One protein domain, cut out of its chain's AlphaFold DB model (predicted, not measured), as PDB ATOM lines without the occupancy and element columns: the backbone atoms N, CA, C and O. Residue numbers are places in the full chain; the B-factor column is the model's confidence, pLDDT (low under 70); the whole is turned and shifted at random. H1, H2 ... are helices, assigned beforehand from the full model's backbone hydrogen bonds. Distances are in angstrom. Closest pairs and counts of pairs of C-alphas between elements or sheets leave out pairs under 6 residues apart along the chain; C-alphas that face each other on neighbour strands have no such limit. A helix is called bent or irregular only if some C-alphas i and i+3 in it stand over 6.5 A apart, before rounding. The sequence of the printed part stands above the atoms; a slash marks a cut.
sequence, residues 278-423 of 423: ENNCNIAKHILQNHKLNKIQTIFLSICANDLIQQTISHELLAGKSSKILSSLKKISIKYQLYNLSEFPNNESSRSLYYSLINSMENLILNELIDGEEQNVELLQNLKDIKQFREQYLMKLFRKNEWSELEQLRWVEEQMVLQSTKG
ATOM      1  N   GLU A 278      21.659  28.539  74.793       71.38
ATOM      2  CA  GLU A 278      22.038  27.646  73.681       71.38
ATOM      3  C   GLU A 278      22.860  26.423  74.138       71.38
ATOM      4  O   GLU A 278      22.579  25.297  73.727       71.38
ATOM      5  N   ASN A 279      23.806  26.598  75.070       76.50
ATOM      6  CA  ASN A 279      24.770  25.566  75.492       76.50
ATOM      7  C   ASN A 279      24.265  24.602  76.592       76.50
ATOM      8  O   ASN A 279      25.062  24.016  77.331       76.50
ATOM      9  N   ASN A 280      22.949  24.418  76.722       79.56
ATOM     10  CA  ASN A 280      22.336  23.723  77.863       79.56
ATOM     11  C   ASN A 280      22.775  22.256  78.002       79.56
ATOM     12  O   ASN A 280      23.046  21.817  79.120       79.56
ATOM     13  N   CYS A 281      22.897  21.518  76.892       81.44
ATOM     14  CA  CYS A 281      23.342  20.120  76.905       81.44
ATOM     15  C   CYS A 281      24.792  19.973  77.404       81.44
ATOM     16  O   CYS A 281      25.066  19.177  78.303       81.44
ATOM     17  N   ASN A 282      25.717  20.797  76.901       82.12
ATOM     18  CA  ASN A 282      27.126  20.761  77.317       82.12
ATOM     19  C   ASN A 282      27.291  21.116  78.798       82.12
ATOM     20  O   ASN A 282      28.071  20.484  79.510       82.12
ATOM     21  N   ILE A 283      26.521  22.096  79.274       83.19
ATOM     22  CA  ILE A 283      26.484  22.464  80.688       83.19
ATOM     23  C   ILE A 283      25.946  21.298  81.528       83.19
ATOM     24  O   ILE A 283      26.567  20.936  82.522       83.19
ATOM     25  N   ALA A 284      24.843  20.662  81.118       82.31
ATOM     26  CA  ALA A 284      24.270  19.525  81.838       82.31
ATOM     27  C   ALA A 284      25.242  18.334  81.914       82.31
ATOM     28  O   ALA A 284      25.455  17.792  83.001       82.31
ATOM     29  N   LYS A 285      25.908  17.985  80.801       84.81
ATOM     30  CA  LYS A 285      26.959  16.950  80.756       84.81
ATOM     31  C   LYS A 285      28.116  17.283  81.706       84.81
ATOM     32  O   LYS A 285      28.574  16.417  82.446       84.81
ATOM     33  N   HIS A 286      28.545  18.544  81.752       84.25
ATOM     34  CA  HIS A 286      29.604  18.986  82.660       84.25
ATOM     35  C   HIS A 286      29.188  18.916  84.140       84.25
ATOM     36  O   HIS A 286      29.992  18.536  84.990       84.25
ATOM     37  N   ILE A 287      27.936  19.253  84.463       84.38
ATOM     38  CA  ILE A 287      27.410  19.158  85.832       84.38
ATOM     39  C   ILE A 287      27.337  17.694  86.281       84.38
ATOM     40  O   ILE A 287      27.746  17.392  87.401       84.38
ATOM     41  N   LEU A 288      26.883  16.792  85.400       84.69
ATOM     42  CA  LEU A 288      26.822  15.347  85.653       84.69
ATOM     43  C   LEU A 288      28.189  14.735  85.986       84.69
ATOM     44  O   LEU A 288      28.265  13.841  86.821       84.69
ATOM     45  N   GLN A 289      29.255  15.205  85.337       85.25
ATOM     46  CA  GLN A 289      30.603  14.655  85.511       85.25
ATOM     47  C   GLN A 289      31.322  15.192  86.755       85.25
ATOM     48  O   GLN A 289      32.101  14.468  87.369       85.25
ATOM     49  N   ASN A 290      31.074  16.452  87.128       82.94
ATOM     50  CA  ASN A 290      31.917  17.162  88.095       82.94
ATOM     51  C   ASN A 290      31.287  17.353  89.478       82.94
ATOM     52  O   ASN A 290      32.007  17.631  90.437       82.94
ATOM     53  N   HIS A 291      29.968  17.202  89.616       82.31
ATOM     54  CA  HIS A 291      29.288  17.385  90.897       82.31
ATOM     55  C   HIS A 291      28.699  16.082  91.446       82.31
ATOM     56  O   HIS A 291      28.275  15.196  90.707       82.31
ATOM     57  N   LYS A 292      28.630  15.980  92.779       82.00
ATOM     58  CA  LYS A 292      27.886  14.915  93.466       82.00
ATOM     59  C   LYS A 292      26.394  15.240  93.405       82.00
ATOM     60  O   LYS A 292      25.979  16.267  93.940       82.00
ATOM     61  N   LEU A 293      25.619  14.380  92.752       82.31
ATOM     62  CA  LEU A 293      24.199  14.586  92.471       82.31
ATOM     63  C   LEU A 293      23.347  13.480  93.097       82.31
ATOM     64  O   LEU A 293      23.727  12.308  93.101       82.31
ATOM     65  N   ASN A 294      22.163  13.850  93.578       82.50
ATOM     66  CA  ASN A 294      21.134  12.902  93.992       82.50
ATOM     67  C   ASN A 294      20.538  12.199  92.772       82.50
ATOM     68  O   ASN A 294      20.460  12.788  91.697       82.50
ATOM     69  N   LYS A 295      19.971  11.001  92.958       79.81
ATOM     70  CA  LYS A 295      19.357  10.222  91.864       79.81
ATOM     71  C   LYS A 295      18.375  11.033  91.007       79.81
ATOM     72  O   LYS A 295      18.482  11.008  89.790       79.81
ATOM     73  N   ILE A 296      17.474  11.811  91.617       81.25
ATOM     74  CA  ILE A 296      16.543  12.671  90.860       81.25
ATOM     75  C   ILE A 296      17.268  13.798  90.112       81.25
ATOM     76  O   ILE A 296      16.904  14.101  88.980       81.25
ATOM     77  N   GLN A 297      18.287  14.418  90.714       84.69
ATOM     78  CA  GLN A 297      19.069  15.465  90.047       84.69
ATOM     79  C   GLN A 297      19.825  14.887  88.843       84.69
ATOM     80  O   GLN A 297      19.843  15.507  87.784       84.69
ATOM     81  N   THR A 298      20.385  13.683  88.988       84.19
ATOM     82  CA  THR A 298      21.040  12.940  87.907       84.19
ATOM     83  C   THR A 298      20.062  12.636  86.781       84.19
ATOM     84  O   THR A 298      20.387  12.909  85.631       84.19
ATOM     85  N   ILE A 299      18.856  12.147  87.092       81.25
ATOM     86  CA  ILE A 299      17.842  11.858  86.069       81.25
ATOM     87  C   ILE A 299      17.357  13.146  85.382       81.25
ATOM     88  O   ILE A 299      17.167  13.190  84.172       81.25
ATOM     89  N   PHE A 300      17.180  14.239  86.126       85.12
ATOM     90  CA  PHE A 300      16.817  15.519  85.520       85.12
ATOM     91  C   PHE A 300      17.897  16.018  84.552       85.12
ATOM     92  O   PHE A 300      17.593  16.448  83.440       85.12
ATOM     93  N   LEU A 301      19.165  15.942  84.956       83.94
ATOM     94  CA  LEU A 301      20.274  16.369  84.114       83.94
ATOM     95  C   LEU A 301      20.531  15.410  82.949       83.94
ATOM     96  O   LEU A 301      20.936  15.886  81.896       83.94
ATOM     97  N   SER A 302      20.263  14.106  83.087       81.62
ATOM     98  CA  SER A 302      20.355  13.152  81.972       81.62
ATOM     99  C   SER A 302      19.302  13.440  80.905       81.62
ATOM    100  O   SER A 302      19.616  13.402  79.718       81.62
ATOM    101  N   ILE A 303      18.090  13.835  81.308       80.25
ATOM    102  CA  ILE A 303      17.071  14.352  80.385       80.25
ATOM    103  C   ILE A 303      17.595  15.621  79.704       80.25
ATOM    104  O   ILE A 303      17.585  15.720  78.485       80.25
ATOM    105  N   CYS A 304      18.138  16.577  80.460       80.69
ATOM    106  CA  CYS A 304      18.658  17.822  79.881       80.69
ATOM    107  C   CYS A 304      19.897  17.631  78.981       80.69
ATOM    108  O   CYS A 304      20.169  18.477  78.133       80.69
ATOM    109  N   ALA A 305      20.655  16.553  79.180       80.38
ATOM    110  CA  ALA A 305      21.843  16.194  78.409       80.38
ATOM    111  C   ALA A 305      21.534  15.339  77.168       80.38
ATOM    112  O   ALA A 305      22.461  15.010  76.427       80.38
ATOM    113  N   ASN A 306      20.272  14.964  76.944       79.81
ATOM    114  CA  ASN A 306      19.887  14.128  75.814       79.81
ATOM    115  C   ASN A 306      19.997  14.899  74.489       79.81
ATOM    116  O   ASN A 306      19.523  16.034  74.361       79.81
ATOM    117  N   ASP A 307      20.594  14.261  73.486       74.62
ATOM    118  CA  ASP A 307      20.895  14.911  72.212       74.62
ATOM    119  C   ASP A 307      19.626  15.220  71.392       74.62
ATOM    120  O   ASP A 307      19.587  16.258  70.731       74.62
ATOM    121  N   LEU A 308      18.551  14.422  71.499       70.19
ATOM    122  CA  LEU A 308      17.274  14.735  70.832       70.19
ATOM    123  C   LEU A 308      16.622  15.987  71.419       70.19
ATOM    124  O   LEU A 308      16.107  16.827  70.686       70.19
ATOM    125  N   ILE A 309      16.690  16.160  72.741       74.06
ATOM    126  CA  ILE A 309      16.165  17.359  73.404       74.06
ATOM    127  C   ILE A 309      16.939  18.592  72.933       74.06
ATOM    128  O   ILE A 309      16.331  19.611  72.604       74.06
ATOM    129  N   GLN A 310      18.265  18.497  72.820       77.75
ATOM    130  CA  GLN A 310      19.082  19.585  72.287       77.75
ATOM    131  C   GLN A 310      18.758  19.884  70.814       77.75
ATOM    132  O   GLN A 310      18.693  21.056  70.441       77.75
ATOM    133  N   GLN A 311      18.521  18.863  69.986       74.25
ATOM    134  CA  GLN A 311      18.122  19.039  68.587       74.25
ATOM    135  C   GLN A 311      16.776  19.760  68.478       74.25
ATOM    136  O   GLN A 311      16.692  20.778  67.787       74.25
ATOM    137  N   THR A 312      15.761  19.332  69.232       72.62
ATOM    138  CA  THR A 312      14.449  19.993  69.252       72.62
ATOM    139  C   THR A 312      14.555  21.433  69.750       72.62
ATOM    140  O   THR A 312      14.012  22.341  69.123       72.62
ATOM    141  N   ILE A 313      15.323  21.682  70.819       77.62
ATOM    142  CA  ILE A 313      15.575  23.039  71.328       77.62
ATOM    143  C   ILE A 313      16.257  23.896  70.258       77.62
ATOM    144  O   ILE A 313      15.829  25.022  70.019       77.62
ATOM    145  N   SER A 314      17.292  23.378  69.590       77.62
ATOM    146  CA  SER A 314      18.007  24.118  68.546       77.62
ATOM    147  C   SER A 314      17.102  24.450  67.356       77.62
ATOM    148  O   SER A 314      17.114  25.583  66.881       77.62
ATOM    149  N   HIS A 315      16.241  23.518  66.943       74.94
ATOM    150  CA  HIS A 315      15.270  23.731  65.877       74.94
ATOM    151  C   HIS A 315      14.217  24.787  66.261       74.94
ATOM    152  O   HIS A 315      13.907  25.681  65.473       74.94
ATOM    153  N   GLU A 316      13.702  24.750  67.495       75.62
ATOM    154  CA  GLU A 316      12.760  25.756  68.001       75.62
ATOM    155  C   GLU A 316      13.390  27.154  68.120       75.62
ATOM    156  O   GLU A 316      12.739  28.150  67.794       75.62
ATOM    157  N   LEU A 317      14.655  27.232  68.548       77.38
ATOM    158  CA  LEU A 317      15.401  28.488  68.652       77.38
ATOM    159  C   LEU A 317      15.704  29.091  67.272       77.38
ATOM    160  O   LEU A 317      15.550  30.300  67.092       77.38
ATOM    161  N   LEU A 318      16.061  28.263  66.283       73.06
ATOM    162  CA  LEU A 318      16.279  28.695  64.894       73.06
ATOM    163  C   LEU A 318      15.002  29.247  64.246       73.06
ATOM    164  O   LEU A 318      15.071  30.171  63.438       73.06
ATOM    165  N   ALA A 319      13.828  28.759  64.654       71.31
ATOM    166  CA  ALA A 319      12.532  29.290  64.228       71.31
ATOM    167  C   ALA A 319      12.177  30.660  64.858       71.31
ATOM    168  O   ALA A 319      11.063  31.160  64.671       71.31
ATOM    169  N   GLY A 320      13.092  31.276  65.620       61.44
ATOM    170  CA  GLY A 320      12.940  32.613  66.202       61.44
ATOM    171  C   GLY A 320      11.987  32.682  67.399       61.44
ATOM    172  O   GLY A 320      11.608  33.776  67.823       61.44
ATOM    173  N   LYS A 321      11.576  31.534  67.954       61.38
ATOM    174  CA  LYS A 321      10.702  31.442  69.132       61.38
ATOM    175  C   LYS A 321      11.491  30.908  70.327       61.38
ATOM    176  O   LYS A 321      12.401  30.100  70.187       61.38
ATOM    177  N   SER A 322      11.132  31.343  71.536       69.00
ATOM    178  CA  SER A 322      11.644  30.721  72.761       69.00
ATOM    179  C   SER A 322      11.220  29.250  72.801       69.00
ATOM    180  O   SER A 322      10.019  28.982  72.706       69.00
ATOM    181  N   SER A 323      12.172  28.326  72.970       74.19
ATOM    182  CA  SER A 323      11.872  26.891  73.032       74.19
ATOM    183  C   SER A 323      10.889  26.572  74.164       74.19
ATOM    184  O   SER A 323      11.096  26.978  75.317       74.19
ATOM    185  N   LYS A 324       9.808  25.853  73.837       78.50
ATOM    186  CA  LYS A 324       8.767  25.481  74.806       78.50
ATOM    187  C   LYS A 324       9.331  24.488  75.812       78.50
ATOM    188  O   LYS A 324       9.249  24.758  77.010       78.50
ATOM    189  N   ILE A 325      10.003  23.450  75.317       77.75
ATOM    190  CA  ILE A 325      10.623  22.386  76.115       77.75
ATOM    191  C   ILE A 325      11.669  22.965  77.068       77.75
ATOM    192  O   ILE A 325      11.623  22.722  78.276       77.75
ATOM    193  N   LEU A 326      12.569  23.825  76.570       79.25
ATOM    194  CA  LEU A 326      13.564  24.477  77.425       79.25
ATOM    195  C   LEU A 326      12.898  25.347  78.500       79.25
ATOM    196  O   LEU A 326      13.338  25.370  79.650       79.25
ATOM    197  N   SER A 327      11.823  26.060  78.152       82.00
ATOM    198  CA  SER A 327      11.081  26.865  79.124       82.00
ATOM    199  C   SER A 327      10.412  26.000  80.199       82.00
ATOM    200  O   SER A 327      10.426  26.380  81.371       82.00
ATOM    201  N   SER A 328       9.869  24.840  79.823       80.69
ATOM    202  CA  SER A 328       9.251  23.864  80.725       80.69
ATOM    203  C   SER A 328      10.296  23.268  81.674       80.69
ATOM    204  O   SER A 328      10.120  23.337  82.892       80.69
ATOM    205  N   LEU A 329      11.437  22.807  81.153       83.06
ATOM    206  CA  LEU A 329      12.548  22.272  81.951       83.06
ATOM    207  C   LEU A 329      13.105  23.307  82.938       83.06
ATOM    208  O   LEU A 329      13.282  23.016  84.123       83.06
ATOM    209  N   LYS A 330      13.310  24.552  82.491       85.44
ATOM    210  CA  LYS A 330      13.742  25.645  83.375       85.44
ATOM    211  C   LYS A 330      12.707  25.950  84.451       85.44
ATOM    212  O   LYS A 330      13.073  26.118  85.610       85.44
ATOM    213  N   LYS A 331      11.412  25.993  84.116       85.19
ATOM    214  CA  LYS A 331      10.343  26.195  85.110       85.19
ATOM    215  C   LYS A 331      10.357  25.107  86.180       85.19
ATOM    216  O   LYS A 331      10.200  25.441  87.352       85.19
ATOM    217  N   ILE A 332      10.572  23.847  85.797       83.19
ATOM    218  CA  ILE A 332      10.704  22.728  86.739       83.19
ATOM    219  C   ILE A 332      11.910  22.959  87.660       83.19
ATOM    220  O   ILE A 332      11.736  22.969  88.879       83.19
ATOM    221  N   SER A 333      13.092  23.245  87.101       85.12
ATOM    222  CA  SER A 333      14.304  23.506  87.896       85.12
ATOM    223  C   SER A 333      14.102  24.622  88.926       85.12
ATOM    224  O   SER A 333      14.394  24.458  90.114       85.12
ATOM    225  N   ILE A 334      13.488  25.724  88.486       83.88
ATOM    226  CA  ILE A 334      13.245  26.918  89.297       83.88
ATOM    227  C   ILE A 334      12.211  26.663  90.395       83.88
ATOM    228  O   ILE A 334      12.407  27.083  91.537       83.88
ATOM    229  N   LYS A 335      11.085  26.026  90.046       84.75
ATOM    230  CA  LYS A 335       9.953  25.809  90.957       84.75
ATOM    231  C   LYS A 335      10.332  24.869  92.096       84.75
ATOM    232  O   LYS A 335       9.961  25.127  93.237       84.75
ATOM    233  N   TYR A 336      11.072  23.808  91.780       81.19
ATOM    234  CA  TYR A 336      11.448  22.776  92.745       81.19
ATOM    235  C   TYR A 336      12.835  22.988  93.360       81.19
ATOM    236  O   TYR A 336      13.222  22.205  94.220       81.19
ATOM    237  N   GLN A 337      13.559  24.043  92.958       81.50
ATOM    238  CA  GLN A 337      14.905  24.369  93.441       81.50
ATOM    239  C   GLN A 337      15.818  23.138  93.447       81.50
ATOM    240  O   GLN A 337      16.337  22.742  94.490       81.50
ATOM    241  N   LEU A 338      16.003  22.522  92.274       79.75
ATOM    242  CA  LEU A 338      16.657  21.212  92.150       79.75
ATOM    243  C   LEU A 338      18.035  21.141  92.819       79.75
ATOM    244  O   LEU A 338      18.399  20.091  93.335       79.75
ATOM    245  N   TYR A 339      18.768  22.252  92.879       79.06
ATOM    246  CA  TYR A 339      20.073  22.349  93.538       79.06
ATOM    247  C   TYR A 339      20.045  22.162  95.067       79.06
ATOM    248  O   TYR A 339      21.087  21.874  95.644       79.06
ATOM    249  N   ASN A 340      18.895  22.334  95.728       82.50
ATOM    250  CA  ASN A 340      18.745  22.239  97.189       82.50
ATOM    251  C   ASN A 340      18.013  20.960  97.636       82.50
ATOM    252  O   ASN A 340      17.538  20.855  98.766       82.50
ATOM    253  N   LEU A 341      17.862  19.994  96.730       78.38
ATOM    254  CA  LEU A 341      17.226  18.723  97.047       78.38
ATOM    255  C   LEU A 341      18.122  17.889  97.969       78.38
ATOM    256  O   LEU A 341      19.326  17.767  97.744       78.38
ATOM    257  N   SER A 342      17.520  17.281  98.989       72.88
ATOM    258  CA  SER A 342      18.185  16.304  99.850       72.88
ATOM    259  C   SER A 342      18.234  14.927  99.180       72.88
ATOM    260  O   SER A 342      17.463  14.627  98.269       72.88
ATOM    261  N   GLU A 343      19.130  14.046  99.618       68.62
ATOM    262  CA  GLU A 343      19.200  12.700  99.030       68.62
ATOM    263  C   GLU A 343      17.896  11.920  99.279       68.62
ATOM    264  O   GLU A 343      17.392  11.227  98.394       68.62
ATOM    265  N   PHE A 344      17.279  12.148 100.447       68.44
ATOM    266  CA  PHE A 344      15.986  11.584 100.829       68.44
ATOM    267  C   PHE A 344      15.041  12.646 101.413       68.44
ATOM    268  O   PHE A 344      15.494  13.559 102.113       68.44
ATOM    269  N   PRO A 345      13.725  12.554 101.147       70.50
ATOM    270  CA  PRO A 345      12.745  13.480 101.696       70.50
ATOM    271  C   PRO A 345      12.396  13.109 103.145       70.50
ATOM    272  O   PRO A 345      11.708  12.120 103.412       70.50
ATOM    273  N   ASN A 346      12.840  13.943 104.085       68.62
ATOM    274  CA  ASN A 346      12.652  13.696 105.519       68.62
ATOM    275  C   ASN A 346      11.257  14.112 106.024       68.62
ATOM    276  O   ASN A 346      10.726  13.476 106.930       68.62
ATOM    277  N   ASN A 347      10.636  15.118 105.393       74.56
ATOM    278  CA  ASN A 347       9.366  15.712 105.830       74.56
ATOM    279  C   ASN A 347       8.242  15.485 104.807       74.56
ATOM    280  O   ASN A 347       8.504  15.356 103.611       74.56
ATOM    281  N   GLU A 348       6.983  15.516 105.252       70.94
ATOM    282  CA  GLU A 348       5.793  15.371 104.394       70.94
ATOM    283  C   GLU A 348       5.744  16.427 103.277       70.94
ATOM    284  O   GLU A 348       5.538  16.094 102.110       70.94
ATOM    285  N   SER A 349       6.060  17.687 103.597       72.81
ATOM    286  CA  SER A 349       6.154  18.762 102.601       72.81
ATOM    287  C   SER A 349       7.237  18.487 101.551       72.81
ATOM    288  O   SER A 349       7.020  18.714 100.364       72.81
ATOM    289  N   SER A 350       8.387  17.944 101.963       72.50
ATOM    290  CA  SER A 350       9.453  17.537 101.041       72.50
ATOM    291  C   SER A 350       9.015  16.353 100.179       72.50
ATOM    292  O   SER A 350       9.280  16.347  98.986       72.50
ATOM    293  N   ARG A 351       8.284  15.376 100.730       72.81
ATOM    294  CA  ARG A 351       7.736  14.257  99.945       72.81
ATOM    295  C   ARG A 351       6.750  14.745  98.888       72.81
ATOM    296  O   ARG A 351       6.878  14.357  97.732       72.81
ATOM    297  N   SER A 352       5.825  15.631  99.260       76.62
ATOM    298  CA  SER A 352       4.885  16.259  98.320       76.62
ATOM    299  C   SER A 352       5.627  16.973  97.183       76.62
ATOM    300  O   SER A 352       5.328  16.732  96.014       76.62
ATOM    301  N   LEU A 353       6.673  17.749  97.503       79.06
ATOM    302  CA  LEU A 353       7.525  18.394  96.499       79.06
ATOM    303  C   LEU A 353       8.171  17.381  95.539       79.06
ATOM    304  O   LEU A 353       8.183  17.624  94.334       79.06
ATOM    305  N   TYR A 354       8.658  16.242  96.043       79.06
ATOM    306  CA  TYR A 354       9.259  15.184  95.217       79.06
ATOM    307  C   TYR A 354       8.230  14.520  94.303       79.06
ATOM    308  O   TYR A 354       8.513  14.318  93.127       79.06
ATOM    309  N   TYR A 355       7.026  14.223  94.802       79.38
ATOM    310  CA  TYR A 355       5.946  13.675  93.978       79.38
ATOM    311  C   TYR A 355       5.536  14.638  92.866       79.38
ATOM    312  O   TYR A 355       5.400  14.232  91.714       79.38
ATOM    313  N   SER A 356       5.374  15.922  93.185       82.31
ATOM    314  CA  SER A 356       5.028  16.929  92.182       82.31
ATOM    315  C   SER A 356       6.144  17.134  91.156       82.31
ATOM    316  O   SER A 356       5.848  17.336  89.978       82.31
ATOM    317  N   LEU A 357       7.409  17.070  91.580       83.88
ATOM    318  CA  LEU A 357       8.562  17.118  90.685       83.88
ATOM    319  C   LEU A 357       8.569  15.918  89.733       83.88
ATOM    320  O   LEU A 357       8.641  16.110  88.524       83.88
ATOM    321  N   ILE A 358       8.428  14.705  90.275       83.56
ATOM    322  CA  ILE A 358       8.361  13.461  89.502       83.56
ATOM    323  C   ILE A 358       7.230  13.527  88.480       83.56
ATOM    324  O   ILE A 358       7.478  13.321  87.300       83.56
ATOM    325  N   ASN A 359       6.022  13.910  88.896       82.56
ATOM    326  CA  ASN A 359       4.883  14.027  87.988       82.56
ATOM    327  C   ASN A 359       5.119  15.103  86.911       82.56
ATOM    328  O   ASN A 359       4.770  14.924  85.751       82.56
ATOM    329  N   SER A 360       5.755  16.226  87.263       81.75
ATOM    330  CA  SER A 360       6.102  17.262  86.279       81.75
ATOM    331  C   SER A 360       7.114  16.755  85.248       81.75
ATOM    332  O   SER A 360       6.992  17.080  84.071       81.75
ATOM    333  N   MET A 361       8.092  15.950  85.674       81.69
ATOM    334  CA  MET A 361       9.066  15.322  84.778       81.69
ATOM    335  C   MET A 361       8.420  14.234  83.912       81.69
ATOM    336  O   MET A 361       8.650  14.217  82.709       81.69
ATOM    337  N   GLU A 362       7.579  13.372  84.490       81.44
ATOM    338  CA  GLU A 362       6.830  12.344  83.757       81.44
ATOM    339  C   GLU A 362       5.932  12.975  82.689       81.44
ATOM    340  O   GLU A 362       5.997  12.571  81.534       81.44
ATOM    341  N   ASN A 363       5.161  14.008  83.039       80.94
ATOM    342  CA  ASN A 363       4.303  14.711  82.084       80.94
ATOM    343  C   ASN A 363       5.102  15.394  80.972       80.94
ATOM    344  O   ASN A 363       4.647  15.409  79.835       80.94
ATOM    345  N   LEU A 364       6.281  15.947  81.274       78.12
ATOM    346  CA  LEU A 364       7.140  16.540  80.249       78.12
ATOM    347  C   LEU A 364       7.635  15.467  79.275       78.12
ATOM    348  O   LEU A 364       7.539  15.650  78.067       78.12
ATOM    349  N   ILE A 365       8.097  14.322  79.785       74.81
ATOM    350  CA  ILE A 365       8.561  13.219  78.935       74.81
ATOM    351  C   ILE A 365       7.408  12.641  78.106       74.81
ATOM    352  O   ILE A 365       7.555  12.461  76.903       74.81
ATOM    353  N   LEU A 366       6.253  12.384  78.721       74.44
ATOM    354  CA  LEU A 366       5.106  11.781  78.042       74.44
ATOM    355  C   LEU A 366       4.483  12.712  76.993       74.44
ATOM    356  O   LEU A 366       4.186  12.252  75.898       74.44
ATOM    357  N   ASN A 367       4.301  13.998  77.309       70.44
ATOM    358  CA  ASN A 367       3.553  14.922  76.449       70.44
ATOM    359  C   ASN A 367       4.429  15.678  75.443       70.44
ATOM    360  O   ASN A 367       3.927  16.076  74.400       70.44
ATOM    361  N   GLU A 368       5.699  15.954  75.763       64.12
ATOM    362  CA  GLU A 368       6.561  16.778  74.901       64.12
ATOM    363  C   GLU A 368       7.632  15.956  74.158       64.12
ATOM    364  O   GLU A 368       8.262  16.495  73.250       64.12
ATOM    365  N   LEU A 369       7.859  14.679  74.515       63.19
ATOM    366  CA  LEU A 369       9.005  13.896  74.014       63.19
ATOM    367  C   LEU A 369       8.678  12.501  73.440       63.19
ATOM    368  O   LEU A 369       9.579  11.889  72.872       63.19
ATOM    369  N   ILE A 370       7.442  11.989  73.552       61.62
ATOM    370  CA  ILE A 370       7.045  10.646  73.053       61.62
ATOM    371  C   ILE A 370       6.098  10.709  71.828       61.62
ATOM    372  O   ILE A 370       5.600   9.691  71.366       61.62
ATOM    373  N   ASP A 371       5.902  11.876  71.214       51.25
ATOM    374  CA  ASP A 371       4.988  12.036  70.061       51.25
ATOM    375  C   ASP A 371       5.586  11.618  68.687       51.25
ATOM    376  O   ASP A 371       5.118  12.049  67.636       51.25
ATOM    377  N   GLY A 372       6.608  10.750  68.658       48.06
ATOM    378  CA  GLY A 372       7.228  10.250  67.422       48.06
ATOM    379  C   GLY A 372       7.743   8.809  67.532       48.06
ATOM    380  O   GLY A 372       8.194   8.384  68.592       48.06
ATOM    381  N   GLU A 373       7.674   8.057  66.428       44.72
ATOM    382  CA  GLU A 373       7.924   6.603  66.337       44.72
ATOM    383  C   GLU A 373       9.356   6.148  66.697       44.72
ATOM    384  O   GLU A 373       9.586   4.955  66.910       44.72
ATOM    385  N   GLU A 374      10.317   7.064  66.850       49.41
ATOM    386  CA  GLU A 374      11.651   6.737  67.362       49.41
ATOM    387  C   GLU A 374      11.662   6.755  68.893       49.41
ATOM    388  O   GLU A 374      11.926   7.758  69.556       49.41
ATOM    389  N   GLN A 375      11.370   5.586  69.463       55.03
ATOM    390  CA  GLN A 375      11.490   5.295  70.888       55.03
ATOM    391  C   GLN A 375      12.928   5.538  71.367       55.03
ATOM    392  O   GLN A 375      13.778   4.649  71.319       55.03
ATOM    393  N   ASN A 376      13.207   6.746  71.853       63.16
ATOM    394  CA  ASN A 376      14.512   7.077  72.403       63.16
ATOM    395  C   ASN A 376      14.731   6.267  73.693       63.16
ATOM    396  O   ASN A 376      14.158   6.562  74.749       63.16
ATOM    397  N   VAL A 377      15.537   5.207  73.586       65.56
ATOM    398  CA  VAL A 377      15.778   4.212  74.644       65.56
ATOM    399  C   VAL A 377      16.251   4.881  75.935       65.56
ATOM    400  O   VAL A 377      15.839   4.475  77.018       65.56
ATOM    401  N   GLU A 378      17.041   5.953  75.831       67.75
ATOM    402  CA  GLU A 378      17.531   6.712  76.986       67.75
ATOM    403  C   GLU A 378      16.419   7.474  77.719       67.75
ATOM    404  O   GLU A 378      16.387   7.481  78.948       67.75
ATOM    405  N   LEU A 379      15.473   8.087  77.001       68.75
ATOM    406  CA  LEU A 379      14.343   8.792  77.622       68.75
ATOM    407  C   LEU A 379      13.353   7.808  78.252       68.75
ATOM    408  O   LEU A 379      12.844   8.061  79.344       68.75
ATOM    409  N   LEU A 380      13.137   6.657  77.612       70.06
ATOM    410  CA  LEU A 380      12.343   5.566  78.177       70.06
ATOM    411  C   LEU A 380      13.012   4.949  79.410       70.06
ATOM    412  O   LEU A 380      12.316   4.603  80.366       70.06
ATOM    413  N   GLN A 381      14.341   4.838  79.419       74.38
ATOM    414  CA  GLN A 381      15.088   4.386  80.589       74.38
ATOM    415  C   GLN A 381      15.007   5.410  81.724       74.38
ATOM    416  O   GLN A 381      14.650   5.034  82.835       74.38
ATOM    417  N   ASN A 382      15.199   6.702  81.441       74.88
ATOM    418  CA  ASN A 382      15.011   7.768  82.428       74.88
ATOM    419  C   ASN A 382      13.587   7.751  83.014       74.88
ATOM    420  O   ASN A 382      13.410   7.916  84.217       74.88
ATOM    421  N   LEU A 383      12.559   7.492  82.197       75.94
ATOM    422  CA  LEU A 383      11.175   7.356  82.660       75.94
ATOM    423  C   LEU A 383      10.994   6.134  83.576       75.94
ATOM    424  O   LEU A 383      10.341   6.236  84.617       75.94
ATOM    425  N   LYS A 384      11.590   4.985  83.233       76.56
ATOM    426  CA  LYS A 384      11.608   3.803  84.112       76.56
ATOM    427  C   LYS A 384      12.325   4.094  85.429       76.56
ATOM    428  O   LYS A 384      11.807   3.725  86.477       76.56
ATOM    429  N   ASP A 385      13.445   4.807  85.388       76.88
ATOM    430  CA  ASP A 385      14.230   5.160  86.571       76.88
ATOM    431  C   ASP A 385      13.470   6.140  87.482       76.88
ATOM    432  O   ASP A 385      13.518   6.011  88.707       76.88
ATOM    433  N   ILE A 386      12.691   7.070  86.913       79.50
ATOM    434  CA  ILE A 386      11.787   7.957  87.670       79.50
ATOM    435  C   ILE A 386      10.696   7.148  88.378       79.50
ATOM    436  O   ILE A 386      10.480   7.321  89.583       79.50
ATOM    437  N   LYS A 387      10.035   6.233  87.658       77.38
ATOM    438  CA  LYS A 387       9.000   5.356  88.228       77.38
ATOM    439  C   LYS A 387       9.570   4.461  89.324       77.38
ATOM    440  O   LYS A 387       8.999   4.362  90.409       77.38
ATOM    441  N   GLN A 388      10.747   3.891  89.089       78.06
ATOM    442  CA  GLN A 388      11.450   3.080  90.072       78.06
ATOM    443  C   GLN A 388      11.851   3.911  91.298       78.06
ATOM    444  O   GLN A 388      11.722   3.434  92.426       78.06
ATOM    445  N   PHE A 389      12.282   5.163  91.120       74.19
ATOM    446  CA  PHE A 389      12.584   6.054  92.237       74.19
ATOM    447  C   PHE A 389      11.333   6.337  93.082       74.19
ATOM    448  O   PHE A 389      11.379   6.248  94.314       74.19
ATOM    449  N   ARG A 390      10.198   6.618  92.431       76.00
ATOM    450  CA  ARG A 390       8.897   6.811  93.087       76.00
ATOM    451  C   ARG A 390       8.498   5.586  93.918       76.00
ATOM    452  O   ARG A 390       8.155   5.728  95.092       76.00
ATOM    453  N   GLU A 391       8.587   4.390  93.347       71.12
ATOM    454  CA  GLU A 391       8.236   3.138  94.028       71.12
ATOM    455  C   GLU A 391       9.201   2.789  95.171       71.12
ATOM    456  O   GLU A 391       8.785   2.396  96.262       71.12
ATOM    457  N   GLN A 392      10.507   2.936  94.955       67.44
ATOM    458  CA  GLN A 392      11.507   2.492  95.923       67.44
ATOM    459  C   GLN A 392      11.695   3.447  97.092       67.44
ATOM    460  O   GLN A 392      11.966   2.978  98.194       67.44
ATOM    461  N   TYR A 393      11.581   4.757  96.876       63.38
ATOM    462  CA  TYR A 393      11.968   5.740  97.887       63.38
ATOM    463  C   TYR A 393      10.790   6.501  98.464       63.38
ATOM    464  O   TYR A 393      10.805   6.802  99.653       63.38
ATOM    465  N   LEU A 394       9.746   6.762  97.678       65.50
ATOM    466  CA  LEU A 394       8.577   7.466  98.195       65.50
ATOM    467  C   LEU A 394       7.550   6.488  98.776       65.50
ATOM    468  O   LEU A 394       7.137   6.674  99.915       65.50
ATOM    469  N   MET A 395       7.241   5.381  98.087       62.75
ATOM    470  CA  MET A 395       6.269   4.388  98.588       62.75
ATOM    471  C   MET A 395       6.823   3.502  99.723       62.75
ATOM    472  O   MET A 395       6.102   3.180 100.666       62.75
ATOM    473  N   LYS A 396       8.116   3.136  99.723       53.47
ATOM    474  CA  LYS A 396       8.687   2.347 100.841       53.47
ATOM    475  C   LYS A 396       8.814   3.132 102.152       53.47
ATOM    476  O   LYS A 396       8.776   2.514 103.213       53.47
ATOM    477  N   LEU A 397       8.919   4.465 102.113       50.06
ATOM    478  CA  LEU A 397       8.872   5.291 103.327       50.06
ATOM    479  C   LEU A 397       7.483   5.267 103.986       50.06
ATOM    480  O   LEU A 397       7.402   5.398 105.205       50.06
ATOM    481  N   PHE A 398       6.413   5.026 103.221       46.44
ATOM    482  CA  PHE A 398       5.071   4.798 103.765       46.44
ATOM    483  C   PHE A 398       4.904   3.407 104.392       46.44
ATOM    484  O   PHE A 398       4.209   3.283 105.398       46.44
ATOM    485  N   ARG A 399       5.600   2.372 103.893       45.09
ATOM    486  CA  ARG A 399       5.582   1.031 104.520       45.09
ATOM    487  C   ARG A 399       6.145   1.013 105.945       45.09
ATOM    488  O   ARG A 399       5.778   0.137 106.716       45.09
ATOM    489  N   LYS A 400       7.001   1.974 106.313       48.28
ATOM    490  CA  LYS A 400       7.485   2.138 107.696       48.28
ATOM    491  C   LYS A 400       6.445   2.740 108.650       48.28
ATOM    492  O   LYS A 400       6.638   2.636 109.852       48.28
ATOM    493  N   ASN A 401       5.380   3.352 108.127       46.44
ATOM    494  CA  ASN A 401       4.379   4.073 108.911       46.44
ATOM    495  C   ASN A 401       3.044   3.317 109.067       46.44
ATOM    496  O   ASN A 401       2.110   3.912 109.579       46.44
ATOM    497  N   GLU A 402       2.942   2.044 108.662       49.50
ATOM    498  CA  GLU A 402       1.721   1.210 108.790       49.50
ATOM    499  C   GLU A 402       0.470   1.730 108.048       49.50
ATOM    500  O   GLU A 402      -0.653   1.439 108.439       49.50
ATOM    501  N   TRP A 403       0.616   2.486 106.955       51.94
ATOM    502  CA  TRP A 403      -0.552   2.913 106.162       51.94
ATOM    503  C   TRP A 403      -0.894   1.849 105.121       51.94
ATOM    504  O   TRP A 403       0.013   1.328 104.463       51.94
ATOM    505  N   SER A 404      -2.179   1.553 104.919       53.75
ATOM    506  CA  SER A 404      -2.601   0.625 103.863       53.75
ATOM    507  C   SER A 404      -2.338   1.218 102.468       53.75
ATOM    508  O   SER A 404      -2.391   2.434 102.277       53.75
ATOM    509  N   GLU A 405      -2.053   0.383 101.459       54.78
ATOM    510  CA  GLU A 405      -1.774   0.845 100.079       54.78
ATOM    511  C   GLU A 405      -2.911   1.714  99.494       54.78
ATOM    512  O   GLU A 405      -2.658   2.627  98.709       54.78
ATOM    513  N   LEU A 406      -4.155   1.497  99.933       50.72
ATOM    514  CA  LEU A 406      -5.334   2.280  99.548       50.72
ATOM    515  C   LEU A 406      -5.359   3.689 100.158       50.72
ATOM    516  O   LEU A 406      -5.756   4.639  99.487       50.72
ATOM    517  N   GLU A 407      -4.927   3.845 101.409       55.53
ATOM    518  CA  GLU A 407      -4.828   5.156 102.068       55.53
ATOM    519  C   GLU A 407      -3.673   5.976 101.494       55.53
ATOM    520  O   GLU A 407      -3.785   7.191 101.343       55.53
ATOM    521  N   GLN A 408      -2.590   5.304 101.097       56.06
ATOM    522  CA  GLN A 408      -1.462   5.933 100.411       56.06
ATOM    523  C   GLN A 408      -1.876   6.477  99.037       56.06
ATOM    524  O   GLN A 408      -1.539   7.611  98.699       56.06
ATOM    525  N   LEU A 409      -2.634   5.697  98.258       56.44
ATOM    526  CA  LEU A 409      -3.155   6.126  96.956       56.44
ATOM    527  C   LEU A 409      -4.141   7.294  97.090       56.44
ATOM    528  O   LEU A 409      -3.989   8.284  96.376       56.44
ATOM    529  N   ARG A 410      -5.074   7.240  98.054       59.28
ATOM    530  CA  ARG A 410      -6.009   8.351  98.310       59.28
ATOM    531  C   ARG A 410      -5.308   9.626  98.752       59.28
ATOM    532  O   ARG A 410      -5.628  10.689  98.238       59.28
ATOM    533  N   TRP A 411      -4.334   9.542  99.659       64.94
ATOM    534  CA  TRP A 411      -3.597  10.729 100.101       64.94
ATOM    535  C   TRP A 411      -2.824  11.372  98.941       64.94
ATOM    536  O   TRP A 411      -2.828  12.594  98.790       64.94
ATOM    537  N   VAL A 412      -2.200  10.564  98.076       60.22
ATOM    538  CA  VAL A 412      -1.517  11.060  96.871       60.22
ATOM    539  C   VAL A 412      -2.504  11.749  95.920       60.22
ATOM    540  O   VAL A 412      -2.198  12.833  95.419       60.22
ATOM    541  N   GLU A 413      -3.688  11.177  95.699       61.81
ATOM    542  CA  GLU A 413      -4.749  11.796  94.892       61.81
ATOM    543  C   GLU A 413      -5.254  13.113  95.508       61.81
ATOM    544  O   GLU A 413      -5.335  14.128  94.815       61.81
ATOM    545  N   GLU A 414      -5.498  13.148  96.819       61.53
ATOM    546  CA  GLU A 414      -5.960  14.342  97.538       61.53
ATOM    547  C   GLU A 414      -4.933  15.484  97.495       61.53
ATOM    548  O   GLU A 414      -5.291  16.640  97.238       61.53
ATOM    549  N   GLN A 415      -3.641  15.184  97.668       60.62
ATOM    550  CA  GLN A 415      -2.585  16.195  97.565       60.62
ATOM    551  C   GLN A 415      -2.393  16.701  96.128       60.62
ATOM    552  O   GLN A 415      -2.066  17.877  95.931       60.62
ATOM    553  N   MET A 416      -2.631  15.857  95.117       53.97
ATOM    554  CA  MET A 416      -2.606  16.279  93.713       53.97
ATOM    555  C   MET A 416      -3.767  17.226  93.364       53.97
ATOM    556  O   MET A 416      -3.558  18.199  92.633       53.97
ATOM    557  N   VAL A 417      -4.959  17.021  93.935       54.00
ATOM    558  CA  VAL A 417      -6.132  17.899  93.737       54.00
ATOM    559  C   VAL A 417      -5.989  19.240  94.476       54.00
ATOM    560  O   VAL A 417      -6.354  20.298  93.954       54.00
ATOM    561  N   LEU A 418      -5.401  19.241  95.674       44.81
ATOM    562  CA  LEU A 418      -5.209  20.458  96.476       44.81
ATOM    563  C   LEU A 418      -4.196  21.450  95.880       44.81
ATOM    564  O   LEU A 418      -4.222  22.636  96.221       44.81
ATOM    565  N   GLN A 419      -3.297  20.992  95.004       44.88
ATOM    566  CA  GLN A 419      -2.319  21.861  94.346       44.88
ATOM    567  C   GLN A 419      -2.705  22.262  92.917       44.88
ATOM    568  O   GLN A 419      -2.293  23.338  92.485       44.88
ATOM    569  N   SER A 420      -3.529  21.483  92.205       44.94
ATOM    570  CA  SER A 420      -4.079  21.902  90.901       44.94
ATOM    571  C   SER A 420      -5.063  23.072  91.029       44.94
ATOM    572  O   SER A 420      -5.185  23.885  90.119       44.94
ATOM    573  N   THR A 421      -5.700  23.211  92.194       38.69
ATOM    574  CA  THR A 421      -6.650  24.286  92.525       38.69
ATOM    575  C   THR A 421      -5.995  25.577  93.038       38.69
ATOM    576  O   THR A 421      -6.688  26.573  93.233       38.69
ATOM    577  N   LYS A 422      -4.666  25.598  93.236       34.84
ATOM    578  CA  LYS A 422      -3.891  26.785  93.667       34.84
ATOM    579  C   LYS A 422      -2.966  27.363  92.579       34.84
ATOM    580  O   LYS A 422      -2.071  28.143  92.911       34.84
ATOM    581  N   GLY A 423      -3.152  26.956  91.320       32.31
ATOM    582  CA  GLY A 423      -2.423  27.461  90.147       32.31
ATOM    583  C   GLY A 423      -2.924  28.810  89.656       32.31
ATOM    584  O   GLY A 423      -4.159  28.951  89.533       32.31
TER     585      GLY A 423
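Overview. This is residues 278 to 423 of the 423 residues of an uncharacterized protein of Scheffersomyces stipitis (strain ATCC 58785 / CBS 6054 / NBRC 10063 / NRRL Y-11545) (UniProt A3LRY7). Four helices, H2, H4, H5 and H6, stand side by side as an up-and-down bundle, with the long H5 and H6 as neighbours and the shorter H2 and H4 beside one part of their length. H1 packs on the side of H2 turned away from H5, H3 crosses one end of the bundle by H4, and the last helix, H7, folds back to cross near H5 without clearly touching it. The printed part has 146 residues, with seven named helices in the order H1 to H7 and no named strand; the class is all helix. The whole is compact, with a radius of gyration of the C-alphas of 16.4 A, and its outline is only just elongated, spanning 53 by 35 by 29 A.

Arrangement. H1, residues 280 to 290, and H2, residues 295 to 304, form a helical hairpin: they touch and run opposite ways at a shallow tilt of 33 degrees, only just short of steep, and their closest C-alphas, those of Ala 284 and Leu 301, are 5.6 A apart. H3, residues 307 to 318, touches H1 only at their ends, and only just, with 3 pairs of C-alphas within 8 A; it does so with residues 307 to 310 alone, the closest C-alphas being those of Cys 281 and Gln 310 at 6.3 A. H4, residues 324 to 336, touches H3 with residues 324 to 326 alone, at a steep tilt of 66 degrees, and the closest C-alphas are those of Ile 313 and Leu 326 at 6.6 A. H2 and H4 are close but not clearly touching, with the C-alphas of Cys 304 and Leu 329 the closest at 7.8 A. H5, residues 348 to 368, makes a helical hairpin with H4 at a shallow tilt of 5 degrees, opposite ways, and the closest C-alphas, those of Tyr 336 and Leu 357, are 6.7 A apart. H6, residues 377 to 399, makes a helical hairpin with H5 at a shallow tilt of 22 degrees, the C-alphas of Glu 362 and Leu 383 being the closest at 6.7 A. H6 also touches H2, with residues 379 to 389 alone; the C-alphas of Ile 299 and Asn 382 are the closest at 6.2 A. H2, H4, H5 and H6 are the bundle, up and down, each running against the one before it in the chain. H7, residues 405 to 420, is close to H5 but not clearly touching it, about perpendicular at 75 degrees, with the C-alphas of Ser 352 and Gln 415 the closest at 7.5 A. H4 and H6 are apart. Every O i to N i+4 pair is within hydrogen-bond range in H1, H2, H3, H4, H5 and H7, and in H6 15 of 19 are.

Along the chain. H1 begins at C-alpha 280 (22.336, 23.723, 77.863) and measures 15.5 A; H2 measures 14.2 A, H3 16.3 A and H4 18.3 A. H5 measures 29.5 A from C-alpha 348 (5.793, 15.371, 104.394) to C-alpha 368. H6, the longest helix with 23 residues, measures 31.7 A; it is neither bent nor irregular, but only just: C-alphas 392 and 395 are 6.2 A apart. H7 measures 23.1 A and ends at C-alpha 420 (-4.079, 21.902, 90.901).

Size, cuts and confidence. The two C-alphas farthest apart, those of Gly 320 and Glu 402, are 54.1 A apart. The printed part has no cut and ends at residue 423, the chain's last. The link from H4 to H5, 11 residues, is long. The mean pLDDT of the printed part is 71.0; 50 residues are under 70, among them residues 368 to 379 and 392 to 423, and the mean of H7 is 55.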